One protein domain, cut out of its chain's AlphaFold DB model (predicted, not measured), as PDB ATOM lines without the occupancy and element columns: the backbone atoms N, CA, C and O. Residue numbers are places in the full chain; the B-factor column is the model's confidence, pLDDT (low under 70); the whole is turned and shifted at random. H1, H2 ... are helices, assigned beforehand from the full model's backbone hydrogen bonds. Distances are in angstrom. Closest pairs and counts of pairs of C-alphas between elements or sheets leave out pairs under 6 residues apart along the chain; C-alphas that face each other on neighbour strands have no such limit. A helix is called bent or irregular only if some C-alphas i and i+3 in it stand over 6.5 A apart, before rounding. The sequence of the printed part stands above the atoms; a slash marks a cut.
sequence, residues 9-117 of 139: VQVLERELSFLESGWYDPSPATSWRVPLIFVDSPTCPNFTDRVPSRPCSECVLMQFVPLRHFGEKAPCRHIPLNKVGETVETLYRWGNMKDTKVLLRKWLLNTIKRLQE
ATOM      1  N   VAL A   9     289.489 298.647 443.091       96.06
ATOM      2  CA  VAL A   9     288.206 298.661 442.375       96.06
ATOM      3  C   VAL A   9     287.679 300.087 442.307       96.06
ATOM      4  O   VAL A   9     287.376 300.549 441.213       96.06
ATOM      5  N   GLN A  10     287.701 300.827 443.418       96.19
ATOM      6  CA  GLN A  10     287.275 302.232 443.416       96.19
ATOM      7  C   GLN A  10     288.149 303.112 442.513       96.19
ATOM      8  O   GLN A  10     287.664 304.067 441.909       96.19
ATOM      9  N   VAL A  11     289.456 302.840 442.432       96.56
ATOM     10  CA  VAL A  11     290.346 303.567 441.513       96.56
ATOM     11  C   VAL A  11     289.983 303.270 440.057       96.56
ATOM     12  O   VAL A  11     289.856 304.210 439.279       96.56
ATOM     13  N   LEU A  12     289.745 302.006 439.700       97.75
ATOM     14  CA  LEU A  12     289.340 301.634 438.342       97.75
ATOM     15  C   LEU A  12     287.937 302.153 437.976       97.75
ATOM     16  O   LEU A  12     287.723 302.558 436.838       97.75
ATOM     17  N   GLU A  13     286.995 302.192 438.919       98.12
ATOM     18  CA  GLU A  13     285.663 302.785 438.717       98.12
ATOM     19  C   GLU A  13     285.754 304.292 438.443       98.12
ATOM     20  O   GLU A  13     285.088 304.800 437.540       98.12
ATOM     21  N   ARG A  14     286.634 305.009 439.156       97.81
ATOM     22  CA  ARG A  14     286.923 306.423 438.866       97.81
ATOM     23  C   ARG A  14     287.541 306.609 437.482       97.81
ATOM     24  O   ARG A  14     287.092 307.477 436.745       97.81
ATOM     25  N   GLU A  15     288.519 305.782 437.107       97.94
ATOM     26  CA  GLU A  15     289.093 305.803 435.750       97.94
ATOM     27  C   GLU A  15     288.034 305.598 434.666       97.94
ATOM     28  O   GLU A  15     288.029 306.306 433.659       97.94
ATOM     29  N   LEU A  16     287.116 304.654 434.881       98.31
ATOM     30  CA  LEU A  16     286.006 304.405 433.966       98.31
ATOM     31  C   LEU A  16     285.091 305.626 433.858       98.31
ATOM     32  O   LEU A  16     284.746 306.024 432.747       98.31
ATOM     33  N   SER A  17     284.764 306.265 434.982       97.94
ATOM     34  CA  SER A  17     283.955 307.485 434.994       97.94
ATOM     35  C   SER A  17     284.625 308.638 434.238       97.94
ATOM     36  O   SER A  17     283.964 309.294 433.436       97.94
ATOM     37  N   PHE A  18     285.935 308.853 434.414       96.31
ATOM     38  CA  PHE A  18     286.682 309.866 433.655       96.31
ATOM     39  C   PHE A  18     286.702 309.567 432.155       96.31
ATOM     40  O   PHE A  18     286.532 310.460 431.324       96.31
ATOM     41  N   LEU A  19     286.872 308.299 431.790       96.19
ATOM     42  CA  LEU A  19     286.842 307.882 430.395       96.19
ATOM     43  C   LEU A  19     285.484 308.157 429.734       96.19
ATOM     44  O   LEU A  19     285.440 308.612 428.589       96.19
ATOM     45  N   GLU A  20     284.395 307.869 430.446       96.19
ATOM     46  CA  GLU A  20     283.023 308.018 429.956       96.19
ATOM     47  C   GLU A  20     282.542 309.474 429.951       96.19
ATOM     48  O   GLU A  20     281.776 309.845 429.066       96.19
ATOM     49  N   SER A  21     283.032 310.312 430.868       94.25
ATOM     50  CA  SER A  21     282.720 311.748 430.910       94.25
ATOM     51  C   SER A  21     283.484 312.583 429.879       94.25
ATOM     52  O   SER A  21     283.245 313.783 429.763       94.25
ATOM     53  N   GLY A  22     284.396 311.963 429.125       91.56
ATOM     54  CA  GLY A  22     285.198 312.645 428.112       91.56
ATOM     55  C   GLY A  22     286.401 313.401 428.675       91.56
ATOM     56  O   GLY A  22     286.953 314.255 427.992       91.56
ATOM     57  N   TRP A  23     286.864 313.063 429.884       91.62
ATOM     58  CA  TRP A  23     288.049 313.677 430.503       91.62
ATOM     59  C   TRP A  23     289.302 313.624 429.614       91.62
ATOM     60  O   TRP A  23     290.152 314.509 429.657       91.62
ATOM     61  N   TYR A  24     289.412 312.575 428.797       91.56
ATOM     62  CA  TYR A  24     290.536 312.366 427.885       91.56
ATOM     63  C   TYR A  24     290.292 312.879 426.462       91.56
ATOM     64  O   TYR A  24     291.132 312.670 425.586       91.56
ATOM     65  N   ASP A  25     289.154 313.523 426.211       89.50
ATOM     66  CA  ASP A  25     288.869 314.097 424.906       89.50
ATOM     67  C   ASP A  25     289.556 315.464 424.758       89.50
ATOM     68  O   ASP A  25     289.683 316.217 425.729       89.50
ATOM     69  N   PRO A  26     290.026 315.814 423.549       81.75
ATOM     70  CA  PRO A  26     290.531 317.152 423.289       81.75
ATOM     71  C   PRO A  26     289.439 318.187 423.572       81.75
ATOM     72  O   PRO A  26     288.331 318.083 423.047       81.75
ATOM     73  N   SER A  27     289.759 319.211 424.362       77.88
ATOM     74  CA  SER A  27     288.877 320.361 424.562       77.88
ATOM     75  C   SER A  27     289.506 321.619 423.953       77.88
ATOM     76  O   SER A  27     290.737 321.713 423.897       77.88
ATOM     77  N   PRO A  28     288.712 322.627 423.547       75.31
ATOM     78  CA  PRO A  28     289.250 323.906 423.078       75.31
ATOM     79  C   PRO A  28     290.172 324.579 424.108       75.31
ATOM     80  O   PRO A  28     291.143 325.235 423.738       75.31
ATOM     81  N   ALA A  29     289.900 324.370 425.402       71.31
ATOM     82  CA  ALA A  29     290.688 324.899 426.512       71.31
ATOM     83  C   ALA A  29     292.026 324.157 426.730       71.31
ATOM     84  O   ALA A  29     292.966 324.725 427.288       71.31
ATOM     85  N   THR A  30     292.138 322.908 426.267       63.66
ATOM     86  CA  THR A  30     293.343 322.060 426.344       63.66
ATOM     87  C   THR A  30     293.949 321.787 424.964       63.66
ATOM     88  O   THR A  30     294.559 320.749 424.734       63.66
ATOM     89  N   SER A  31     293.831 322.736 424.032       67.25
ATOM     90  CA  SER A  31     294.341 322.602 422.655       67.25
ATOM     91  C   SER A  31     295.867 322.461 422.550       67.25
ATOM     92  O   SER A  31     296.375 321.965 421.547       67.25
ATOM     93  N   TRP A  32     296.605 322.863 423.586       73.44
ATOM     94  CA  TRP A  32     298.069 322.863 423.630       73.44
ATOM     95  C   TRP A  32     298.686 321.476 423.867       73.44
ATOM     96  O   TRP A  32     299.880 321.309 423.618       73.44
ATOM     97  N   ARG A  33     297.911 320.471 424.313       81.56
ATOM     98  CA  ARG A  33     298.347 319.061 424.344       81.56
ATOM     99  C   ARG A  33     297.182 318.078 424.464       81.56
ATOM    100  O   ARG A  33     296.203 318.343 425.150       81.56
ATOM    101  N   VAL A  34     297.345 316.886 423.894       83.06
ATOM    102  CA  VAL A  34     296.389 315.781 424.072       83.06
ATOM    103  C   VAL A  34     296.454 315.255 425.520       83.06
ATOM    104  O   VAL A  34     297.564 315.045 426.026       83.06
ATOM    105  N   PRO A  35     295.309 315.027 426.194       88.62
ATOM    106  CA  PRO A  35     295.279 314.372 427.498       88.62
ATOM    107  C   PRO A  35     295.853 312.950 427.449       88.62
ATOM    108  O   PRO A  35     295.556 312.155 426.557       88.62
ATOM    109  N   LEU A  36     296.666 312.614 428.444       91.81
ATOM    110  CA  LEU A  36     297.375 311.351 428.573       91.81
ATOM    111  C   LEU A  36     296.642 310.464 429.581       91.81
ATOM    112  O   LEU A  36     296.596 310.747 430.776       91.81
ATOM    113  N   ILE A  37     296.112 309.351 429.090       94.88
ATOM    114  CA  ILE A  37     295.395 308.334 429.856       94.88
ATOM    115  C   ILE A  37     296.260 307.859 431.027       94.88
ATOM    116  O   ILE A  37     297.470 307.641 430.881       94.88
ATOM    117  N   PHE A  38     295.620 307.722 432.190       95.31
ATOM    118  CA  PHE A  38     296.200 307.441 433.508       95.31
ATOM    119  C   PHE A  38     297.138 308.512 434.068       95.31
ATOM    120  O   PHE A  38     297.139 308.722 435.273       95.31
ATOM    121  N   VAL A  39     297.947 309.179 433.243       92.94
ATOM    122  CA  VAL A  39     298.933 310.168 433.712       92.94
ATOM    123  C   VAL A  39     298.259 311.485 434.090       92.94
ATOM    124  O   VAL A  39     298.537 312.015 435.159       92.94
ATOM    125  N   ASP A  40     297.326 311.950 433.261       92.25
ATOM    126  CA  ASP A  40     296.503 313.137 433.514       92.25
ATOM    127  C   ASP A  40     295.193 312.793 434.235       92.25
ATOM    128  O   ASP A  40     294.234 313.564 434.219       92.25
ATOM    129  N   SER A  41     295.124 311.611 434.843       93.44
ATOM    130  CA  SER A  41     293.980 311.227 435.654       93.44
ATOM    131  C   SER A  41     294.076 311.833 437.049       93.44
ATOM    132  O   SER A  41     295.128 311.699 437.677       93.44
ATOM    133  N   PRO A  42     292.971 312.331 437.627       93.00
ATOM    134  CA  PRO A  42     292.898 312.649 439.050       93.00
ATOM    135  C   PRO A  42     293.176 311.459 439.985       93.00
ATOM    136  O   PRO A  42     293.395 311.659 441.180       93.00
ATOM    137  N   THR A  43     293.173 310.210 439.498       92.56
ATOM    138  CA  THR A  43     293.598 309.066 440.322       92.56
ATOM    139  C   THR A  43     295.125 308.928 440.412       92.56
ATOM    140  O   THR A  43     295.620 308.280 441.344       92.56
ATOM    141  N   CYS A  44     295.877 309.548 439.496       92.88
ATOM    142  CA  CYS A  44     297.334 309.519 439.483       92.88
ATOM    143  C   CYS A  44     297.888 310.219 440.735       92.88
ATOM    144  O   CYS A  44     297.551 311.377 440.981       92.88
ATOM    145  N   PRO A  45     298.787 309.578 441.508       89.12
ATOM    146  CA  PRO A  45     299.412 310.218 442.668       89.12
ATOM    147  C   PRO A  45     300.195 311.495 442.343       89.12
ATOM    148  O   PRO A  45     300.429 312.287 443.245       89.12
ATOM    149  N   ASN A  46     300.596 311.674 441.080       89.94
ATOM    150  CA  ASN A  46     301.359 312.823 440.591       89.94
ATOM    151  C   ASN A  46     300.498 313.801 439.760       89.94
ATOM    152  O   ASN A  46     301.052 314.641 439.063       89.94
ATOM    153  N   PHE A  47     299.161 313.692 439.781       86.88
ATOM    154  CA  PHE A  47     298.267 314.507 438.937       86.88
ATOM    155  C   PHE A  47     298.442 316.020 439.140       86.88
ATOM    156  O   PHE A  47     298.445 316.788 438.181       86.88
ATOM    157  N   THR A  48     298.584 316.452 440.395       80.38
ATOM    158  CA  THR A  48     298.732 317.868 440.762       80.38
ATOM    159  C   THR A  48     300.169 318.365 440.671       80.38
ATOM    160  O   THR A  48     300.411 319.571 440.756       80.38
ATOM    161  N   ASP A  49     301.127 317.455 440.520       77.62
ATOM    162  CA  ASP A  49     302.536 317.777 440.648       77.62
ATOM    163  C   ASP A  49     303.112 318.151 439.284       77.62
ATOM    164  O   ASP A  49     303.098 317.369 438.335       77.62
ATOM    165  N   ARG A  50     303.692 319.353 439.185       70.94
ATOM    166  CA  ARG A  50     304.413 319.773 437.968       70.94
ATOM    167  C   ARG A  50     305.624 318.880 437.677       70.94
ATOM    168  O   ARG A  50     306.023 318.749 436.524       70.94
ATOM    169  N   VAL A  51     306.205 318.297 438.725       72.44
ATOM    170  CA  VAL A  51     307.302 317.328 438.665       72.44
ATOM    171  C   VAL A  51     306.900 316.124 439.519       72.44
ATOM    172  O   VAL A  51     306.555 316.340 440.681       72.44
ATOM    173  N   PRO A  52     306.952 314.881 438.995       69.94
ATOM    174  CA  PRO A  52     306.543 313.693 439.741       69.94
ATOM    175  C   PRO A  52     307.305 313.594 441.060       69.94
ATOM    176  O   PRO A  52     308.507 313.330 441.073       69.94
ATOM    177  N   SER A  53     306.609 313.839 442.166       78.31
ATOM    178  CA  SER A  53     307.214 313.829 443.499       78.31
ATOM    179  C   SER A  53     307.099 312.454 444.153       78.31
ATOM    180  O   SER A  53     307.851 312.139 445.074       78.31
ATOM    181  N   ARG A  54     306.188 311.604 443.657       82.38
ATOM    182  CA  ARG A  54     305.981 310.235 444.133       82.38
ATOM    183  C   ARG A  54     306.413 309.208 443.089       82.38
ATOM    184  O   ARG A  54     306.059 309.339 441.911       82.38
ATOM    185  N   PRO A  55     307.122 308.142 443.497       87.69
ATOM    186  CA  PRO A  55     307.483 307.077 442.579       87.69
ATOM    187  C   PRO A  55     306.226 306.331 442.124       87.69
ATOM    188  O   PRO A  55     305.356 305.989 442.927       87.69
ATOM    189  N   CYS A  56     306.140 306.023 440.828       89.75
ATOM    190  CA  CYS A  56     304.998 305.288 440.282       89.75
ATOM    191  C   CYS A  56     304.804 303.921 440.946       89.75
ATOM    192  O   CYS A  56     303.670 303.463 440.988       89.75
ATOM    193  N   SER A  57     305.857 303.319 441.519       87.31
ATOM    194  CA  SER A  57     305.800 302.062 442.280       87.31
ATOM    195  C   SER A  57     304.809 302.081 443.444       87.31
ATOM    196  O   SER A  57     304.360 301.022 443.866       87.31
ATOM    197  N   GLU A  58     304.478 303.260 443.974       87.94
ATOM    198  CA  GLU A  58     303.484 303.395 445.037       87.94
ATOM    199  C   GLU A  58     302.051 303.395 444.501       87.94
ATOM    200  O   GLU A  58     301.146 303.169 445.282       87.94
ATOM    201  N   CYS A  59     301.813 303.602 443.202       91.44
ATOM    202  CA  CYS A  59     300.472 303.670 442.617       91.44
ATOM    203  C   CYS A  59     299.788 302.297 442.561       91.44
ATOM    204  O   CYS A  59     300.363 301.321 442.076       91.44
ATOM    205  N   VAL A  60     298.499 302.241 442.913       93.44
ATOM    206  CA  VAL A  60     297.709 301.000 442.862       93.44
ATOM    207  C   VAL A  60     297.659 300.354 441.468       93.44
ATOM    208  O   VAL A  60     297.522 299.136 441.361       93.44
ATOM    209  N   LEU A  61     297.799 301.137 440.389       95.44
ATOM    210  CA  LEU A  61     297.779 300.622 439.014       95.44
ATOM    211  C   LEU A  61     299.013 299.773 438.668       95.44
ATOM    212  O   LEU A  61     298.965 299.001 437.711       95.44
ATOM    213  N   MET A  62     300.094 299.854 439.454       94.94
ATOM    214  CA  MET A  62     301.325 299.089 439.216       94.94
ATOM    215  C   MET A  62     301.117 297.580 439.233       94.94
ATOM    216  O   MET A  62     301.830 296.864 438.538       94.94
ATOM    217  N   GLN A  63     300.107 297.087 439.953       94.62
ATOM    218  CA  GLN A  63     299.777 295.659 439.978       94.62
ATOM    219  C   GLN A  63     299.349 295.101 438.606       94.62
ATOM    220  O   GLN A  63     299.325 293.886 438.420       94.62
ATOM    221  N   PHE A  64     298.991 295.971 437.655       96.31
ATOM    222  CA  PHE A  64     298.607 295.593 436.292       96.31
ATOM    223  C   PHE A  64     299.723 295.825 435.269       96.31
ATOM    224  O   PHE A  64     299.572 295.456 434.104       96.31
ATOM    225  N   VAL A  65     300.829 296.445 435.676       96.50
ATOM    226  CA  VAL A  65     301.959 296.720 434.792       96.50
ATOM    227  C   VAL A  65     302.827 295.454 434.694       96.50
ATOM    228  O   VAL A  65     303.083 294.797 435.702       96.50
ATOM    229  N   PRO A  66     303.308 295.065 433.504       96.25
ATOM    230  CA  PRO A  66     304.303 294.003 433.390       96.25
ATOM    231  C   PRO A  66     305.649 294.430 433.999       96.25
ATOM    232  O   PRO A  66     306.108 295.539 433.736       96.25
ATOM    233  N   LEU A  67     306.333 293.535 434.726       94.06
ATOM    234  CA  LEU A  67     307.593 293.832 435.441       94.06
ATOM    235  C   LEU A  67     308.654 294.538 434.580       94.06
ATOM    236  O   LEU A  67     309.306 295.472 435.036       94.06
ATOM    237  N   ARG A  68     308.782 294.138 433.309       94.81
ATOM    238  CA  ARG A  68     309.727 294.734 432.347       94.81
ATOM    239  C   ARG A  68     309.525 296.240 432.112       94.81
ATOM    240  O   ARG A  68     310.436 296.891 431.627       94.81
ATOM    241  N   HIS A  69     308.350 296.780 432.436       95.50
ATOM    242  CA  HIS A  69     308.002 298.189 432.239       95.50
ATOM    243  C   HIS A  69     308.005 299.006 433.540       95.50
ATOM    244  O   HIS A  69     307.628 300.173 433.528       95.50
ATOM    245  N   PHE A  70     308.431 298.436 434.672       92.81
ATOM    246  CA  PHE A  70     308.420 299.145 435.960       92.81
ATOM    247  C   PHE A  70     309.366 300.351 435.997       92.81
ATOM    248  O   PHE A  70     309.089 301.307 436.715       92.81
ATOM    249  N   GLY A  71     310.462 300.311 435.230       89.75
ATOM    250  CA  GLY A  71     311.444 301.396 435.140       89.75
ATOM    251  C   GLY A  71     311.101 302.497 434.132       89.75
ATOM    252  O   GLY A  71     311.868 303.445 433.987       89.75
ATOM    253  N   GLU A  72     309.982 302.379 433.417       92.56
ATOM    254  CA  GLU A  72     309.563 303.382 432.436       92.56
ATOM    255  C   GLU A  72     309.129 304.685 433.121       92.56
ATOM    256  O   GLU A  72     308.687 304.690 434.268       92.56
ATOM    257  N   LYS A  73     309.180 305.814 432.401       89.19
ATOM    258  CA  LYS A  73     308.733 307.113 432.952       89.19
ATOM    259  C   LYS A  73     307.244 307.132 433.311       89.19
ATOM    260  O   LYS A  73     306.843 307.837 434.231       89.19
ATOM    261  N   ALA A  74     306.427 306.383 432.572       91.88
ATOM    262  CA  ALA A  74     304.990 306.249 432.801       91.88
ATOM    263  C   ALA A  74     304.570 304.768 432.710       91.88
ATOM    264  O   ALA A  74     303.926 304.371 431.734       91.88
ATOM    265  N   PRO A  75     304.904 303.937 433.717       95.81
ATOM    266  CA  PRO A  75     304.680 302.488 433.672       95.81
ATOM    267  C   PRO A  75     303.210 302.112 433.447       95.81
ATOM    268  O   PRO A  75     302.906 301.143 432.754       95.81
ATOM    269  N   CYS A  76     302.279 302.917 433.970       96.12
ATOM    270  CA  CYS A  76     300.837 302.706 433.828       96.12
ATOM    271  C   CYS A  76     300.345 302.708 432.368       96.12
ATOM    272  O   CYS A  76     299.317 302.104 432.077       96.12
ATOM    273  N   ARG A  77     301.081 303.301 431.417       96.00
ATOM    274  CA  ARG A  77     300.726 303.247 429.984       96.00
ATOM    275  C   ARG A  77     301.025 301.901 429.329       96.00
ATOM    276  O   ARG A  77     300.571 301.641 428.214       96.00
ATOM    277  N   HIS A  78     301.771 301.040 430.014       97.38
ATOM    278  CA  HIS A  78     302.139 299.707 429.547       97.38
ATOM    279  C   HIS A  78     301.238 298.603 430.113       97.38
ATOM    280  O   HIS A  78     301.543 297.420 429.963       97.38
ATOM    281  N   ILE A  79     300.123 298.970 430.751       97.75
ATOM    282  CA  ILE A  79     299.097 298.010 431.158       97.75
ATOM    283  C   ILE A  79     298.489 297.375 429.893       97.75
ATOM    284  O   ILE A  79     297.998 298.107 429.029       97.75
ATOM    285  N   PRO A  80     298.506 296.035 429.763       97.69
ATOM    286  CA  PRO A  80     297.896 295.348 428.634       97.69
ATOM    287  C   PRO A  80     296.370 295.399 428.740       97.69
ATOM    288  O   PRO A  80     295.780 294.927 429.714       97.69
ATOM    289  N   LEU A  81     295.732 295.950 427.712       97.50
ATOM    290  CA  LEU A  81     294.286 296.148 427.630       97.50
ATOM    291  C   LEU A  81     293.552 294.923 427.063       97.50
ATOM    292  O   LEU A  81     292.345 294.771 427.251       97.50
ATOM    293  N   ASN A  82     294.259 294.022 426.377       95.81
ATOM    294  CA  ASN A  82     293.674 292.825 425.782       95.81
ATOM    295  C   ASN A  82     294.659 291.646 425.715       95.81
ATOM    296  O   ASN A  82     295.806 291.738 426.147       95.81
ATOM    297  N   LYS A  83     294.190 290.516 425.168       94.31
ATOM    298  CA  LYS A  83     294.958 289.264 425.065       94.31
ATOM    299  C   LYS A  83     296.158 289.345 424.114       94.31
ATOM    300  O   LYS A  83     297.080 288.557 424.267       94.31
ATOM    301  N   VAL A  84     296.134 290.269 423.152       94.31
ATOM    302  CA  VAL A  84     297.244 290.506 422.212       94.31
ATOM    303  C   VAL A  84     298.364 291.304 422.892       94.31
ATOM    304  O   VAL A  84     299.507 291.277 422.449       94.31
ATOM    305  N   GLY A  85     298.059 291.960 424.016       94.56
ATOM    306  CA  GLY A  85     299.020 292.742 424.786       94.56
ATOM    307  C   GLY A  85     299.114 294.199 424.345       94.56
ATOM    308  O   GLY A  85     300.075 294.866 424.718       94.56
ATOM    309  N   GLU A  86     298.134 294.703 423.588       96.81
ATOM    310  CA  GLU A  86     298.060 296.129 423.260       96.81
ATOM    311  C   GLU A  86     297.912 296.952 424.541       96.81
ATOM    312  O   GLU A  86     297.125 296.611 425.427       96.81
ATOM    313  N   THR A  87     298.669 298.037 424.643       97.44
ATOM    314  CA  THR A  87     298.678 298.954 425.782       97.44
ATOM    315  C   THR A  87     298.286 300.356 425.328       97.44
ATOM    316  O   THR A  87     298.258 300.654 424.134       97.44
ATOM    317  N   VAL A  88     298.030 301.257 426.277       96.06
ATOM    318  CA  VAL A  88     297.824 302.683 425.966       96.06
ATOM    319  C   VAL A  88     299.005 303.240 425.161       96.06
ATOM    320  O   VAL A  88     298.802 303.894 424.146       96.06
ATOM    321  N   GLU A  89     300.238 302.926 425.568       95.88
ATOM    322  CA  GLU A  89     301.451 303.358 424.861       95.88
ATOM    323  C   GLU A  89     301.511 302.847 423.412       95.88
ATOM    324  O   GLU A  89     301.818 303.618 422.505       95.88
ATOM    325  N   THR A  90     301.207 301.569 423.152       95.75
ATOM    326  CA  THR A  90     301.234 301.053 421.772       95.75
ATOM    327  C   THR A  90     300.127 301.667 420.923       95.75
ATOM    328  O   THR A  90     300.345 301.970 419.752       95.75
ATOM    329  N   LEU A  91     298.955 301.900 421.516       94.44
ATOM    330  CA  LEU A  91     297.804 302.490 420.835       94.44
ATOM    331  C   LEU A  91     297.992 303.986 420.555       94.44
ATOM    332  O   LEU A  91     297.488 304.472 419.552       94.44
ATOM    333  N   TYR A  92     298.781 304.704 421.356       92.94
ATOM    334  CA  TYR A  92     299.201 306.069 421.023       92.94
ATOM    335  C   TYR A  92     300.124 306.149 419.813       92.94
ATOM    336  O   TYR A  92     300.120 307.159 419.118       92.94
ATOM    337  N   ARG A  93     300.914 305.104 419.554       92.50
ATOM    338  CA  ARG A  93     301.838 305.074 418.413       92.50
ATOM    339  C   ARG A  93     301.162 304.628 417.123       92.50
ATOM    340  O   ARG A  93     301.476 305.161 416.066       92.50
ATOM    341  N   TRP A  94     300.277 303.637 417.216       91.19
ATOM    342  CA  TRP A  94     299.765 302.916 416.045       91.19
ATOM    343  C   TRP A  94     298.245 302.955 415.895       91.19
ATOM    344  O   TRP A  94     297.728 302.613 414.835       91.19
ATOM    345  N   GLY A  95     297.525 303.332 416.948       88.56
ATOM    346  CA  GLY A  95     296.070 303.383 416.969       88.56
ATOM    347  C   GLY A  95     295.528 304.804 416.850       88.56
ATOM    348  O   GLY A  95     296.253 305.777 416.645       88.56
ATOM    349  N   ASN A  96     294.213 304.923 417.015       89.56
ATOM    350  CA  ASN A  96     293.542 306.206 417.187       89.56
ATOM    351  C   ASN A  96     292.908 306.297 418.585       89.56
ATOM    352  O   ASN A  96     292.690 305.292 419.270       89.56
ATOM    353  N   MET A  97     292.595 307.521 419.016       89.75
ATOM    354  CA  MET A  97     292.047 307.764 420.354       89.75
ATOM    355  C   MET A  97     290.705 307.049 420.572       89.75
ATOM    356  O   MET A  97     290.462 306.519 421.653       89.75
ATOM    357  N   LYS A  98     289.843 306.973 419.549       91.56
ATOM    358  CA  LYS A  98     288.532 306.316 419.655       91.56
ATOM    359  C   LYS A  98     288.688 304.830 419.987       91.56
ATOM    360  O   LYS A  98     288.095 304.363 420.959       91.56
ATOM    361  N   ASP A  99     289.528 304.119 419.245       92.06
ATOM    362  CA  ASP A  99     289.801 302.697 419.469       92.06
ATOM    363  C   ASP A  99     290.513 302.477 420.807       92.06
ATOM    364  O   ASP A  99     290.166 301.558 421.554       92.06
ATOM    365  N   THR A 100     291.424 303.384 421.174       94.38
ATOM    366  CA  THR A 100     292.087 303.376 422.485       94.38
ATOM    367  C   THR A 100     291.068 303.436 423.621       94.38
ATOM    368  O   THR A 100     291.109 302.605 424.531       94.38
ATOM    369  N   LYS A 101     290.105 304.365 423.553       95.25
ATOM    370  CA  LYS A 101     289.038 304.499 424.554       95.25
ATOM    371  C   LYS A 101     288.137 303.263 424.594       95.25
ATOM    372  O   LYS A 101     287.754 302.838 425.682       95.25
ATOM    373  N   VAL A 102     287.821 302.650 423.450       96.38
ATOM    374  CA  VAL A 102     287.015 301.415 423.392       96.38
ATOM    375  C   VAL A 102     287.732 300.253 424.084       96.38
ATOM    376  O   VAL A 102     287.140 299.583 424.935       96.38
ATOM    377  N   LEU A 103     289.006 300.028 423.757       97.19
ATOM    378  CA  LEU A 103     289.810 298.969 424.369       97.19
ATOM    379  C   LEU A 103     289.997 299.201 425.868       97.19
ATOM    380  O   LEU A 103     289.808 298.276 426.660       97.19
ATOM    381  N   LEU A 104     290.286 300.439 426.267       97.62
ATOM    382  CA  LEU A 104     290.430 300.812 427.668       97.62
ATOM    383  C   LEU A 104     289.130 300.607 428.449       97.62
ATOM    384  O   LEU A 104     289.156 299.993 429.514       97.62
ATOM    385  N   ARG A 105     287.985 301.048 427.914       98.31
ATOM    386  CA  ARG A 105     286.671 300.861 428.551       98.31
ATOM    387  C   ARG A 105     286.379 299.385 428.780       98.31
ATOM    388  O   ARG A 105     285.998 298.984 429.878       98.31
ATOM    389  N   LYS A 106     286.597 298.564 427.749       98.38
ATOM    390  CA  LYS A 106     286.414 297.112 427.829       98.38
ATOM    391  C   LYS A 106     287.329 296.493 428.886       98.38
ATOM    392  O   LYS A 106     286.884 295.639 429.652       98.38
ATOM    393  N   TRP A 107     288.589 296.916 428.939       98.50
ATOM    394  CA  TRP A 107     289.540 296.445 429.940       98.50
ATOM    395  C   TRP A 107     289.125 296.830 431.366       98.50
ATOM    396  O   TRP A 107     289.135 295.964 432.243       98.50
ATOM    397  N   LEU A 108     288.709 298.081 431.591       98.50
ATOM    398  CA  LEU A 108     288.260 298.581 432.894       98.50
ATOM    399  C   LEU A 108     287.063 297.778 433.409       98.50
ATOM    400  O   LEU A 108     287.139 297.209 434.496       98.50
ATOM    401  N   LEU A 109     286.006 297.645 432.601       98.62
ATOM    402  CA  LEU A 109     284.799 296.893 432.962       98.62
ATOM    403  C   LEU A 109     285.110 295.435 433.324       98.62
ATOM    404  O   LEU A 109     284.696 294.947 434.375       98.62
ATOM    405  N   ASN A 110     285.884 294.746 432.482       98.25
ATOM    406  CA  ASN A 110     286.251 293.350 432.724       98.25
ATOM    407  C   ASN A 110     287.122 293.193 433.975       98.25
ATOM    408  O   ASN A 110     286.970 292.230 434.727       98.25
ATOM    409  N   THR A 111     288.047 294.126 434.202       98.00
ATOM    410  CA  THR A 111     288.960 294.076 435.344       98.00
ATOM    411  C   THR A 111     288.224 294.352 436.649       98.00
ATOM    412  O   THR A 111     288.416 293.597 437.601       98.00
ATOM    413  N   ILE A 112     287.344 295.357 436.681       98.00
ATOM    414  CA  ILE A 112     286.472 295.658 437.825       98.00
ATOM    415  C   ILE A 112     285.625 294.435 438.171       98.00
ATOM    416  O   ILE A 112     285.701 293.948 439.301       98.00
ATOM    417  N   LYS A 113     284.908 293.879 437.184       97.81
ATOM    418  CA  LYS A 113     284.066 292.691 437.367       97.81
ATOM    419  C   LYS A 113     284.859 291.525 437.959       97.81
ATOM    420  O   LYS A 113     284.485 290.988 438.996       97.81
ATOM    421  N   ARG A 114     286.010 291.195 437.365       96.75
ATOM    422  CA  ARG A 114     286.891 290.117 437.845       96.75
ATOM    423  C   ARG A 114     287.349 290.335 439.290       96.75
ATOM    424  O   ARG A 114     287.435 289.383 440.061       96.75
ATOM    425  N   LEU A 115     287.696 291.568 439.663       95.88
ATOM    426  CA  LEU A 115     288.137 291.886 441.024       95.88
ATOM    427  C   LEU A 115     286.989 291.788 442.033       95.88
ATOM    428  O   LEU A 115     287.201 291.285 443.136       95.88
ATOM    429  N   GLN A 116     285.789 292.232 441.661       95.25
ATOM    430  CA  GLN A 116     284.584 292.109 442.483       95.25
ATOM    431  C   GLN A 116     284.187 290.639 442.681       95.25
ATOM    432  O   GLN A 116     283.980 290.219 443.816       95.25
ATOM    433  N   GLU A 117     284.178 289.832 441.616       95.00
ATOM    434  CA  GLU A 117     283.925 288.385 441.681       95.00
ATOM    435  C   GLU A 117     284.945 287.677 442.575       95.00
ATOM    436  O   GLU A 117     284.570 286.891 443.444       95.00
TER     437      GLU A 117
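Overview. This is residues 9 to 117 of the 139 residues of an uncharacterized protein of Acidobacteria bacterium (UniProt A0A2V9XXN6). One long helix, H5, has H1 side by side with it, while H4 folds back along its first part as a helical hairpin. From H4 the short helices H3 and H2 follow in an arc that leads back near H1, and the long link of residues 21 to 59 runs partly through the middle of the domain and partly outside it, where residues 28 to 33 stick out. The printed part has 109 residues with five named helices, in the order H1, H2, H3, H4, H5, and no named strand; the class is all helix, though the helices hold 49 of the 109 residues. The whole is compact, with a radius of gyration of the C-alphas of 13.5 A, and spans 40 by 31 by 27 A.

Arrangement. H5, residues 97 to 117, touches H1, residues 9 to 20, at a shallow tilt of 26 degrees, opposite ways; their closest C-alphas, of Val 9 and Ile 112, are 5.7 A apart. H5 also touches H4, residues 88 to 94, with residues 97 to 104 alone. The two form a hairpin at a shallow tilt of 27 degrees, opposite ways, and their closest C-alphas, of Leu 91 and Thr 100, are 6.0 A apart. H4 touches H3, residues 75 to 78, where the closest C-alphas, of Arg 77 and Val 88, are 5.0 A apart. H3 touches H2, residues 60 to 64, with the closest C-alphas, of Leu 61 and Cys 76, 6.4 A apart. H1 and H2 are close but not clearly touching: their closest C-alphas, of Val 11 and Val 60, are 7.9 A apart. Among the pairs that are apart are H1 and H4, and H3 and H5. In H1, H4 and H5 every O i to N i+4 pair is within hydrogen-bond range; in H2 it is 0 of 1, with 1 of 2 O i to N i+3 pairs within range, and H3 is too short for an O i to N i+4 pair.

Along the chain. H5 runs 29.9 A from C-alpha 97 at (292.047, 307.764, 420.354) to C-alpha 117 at (283.925, 288.385, 441.681). H1 begins with C-alpha 9 at (288.206, 298.661, 442.375) and is 16.4 A long. H4 measures 10.1 A, H2 8.6 A and H3 5.6 A. H2 is neither bent nor irregular, but only just: C-alphas 60 and 63 are 6.4 A apart.

Size, cuts and confidence. The two C-alphas farthest apart, of Trp 32 and Glu 117, are 41.4 A apart. The printed part has no cut. The link from H1 to H2 is long, with 39 residues, and residues 28 to 33 in it stand free; the link from H4 to H5 is tight. The mean pLDDT of the printed part is 91.6, with residues 30, 31 and 52 under 70.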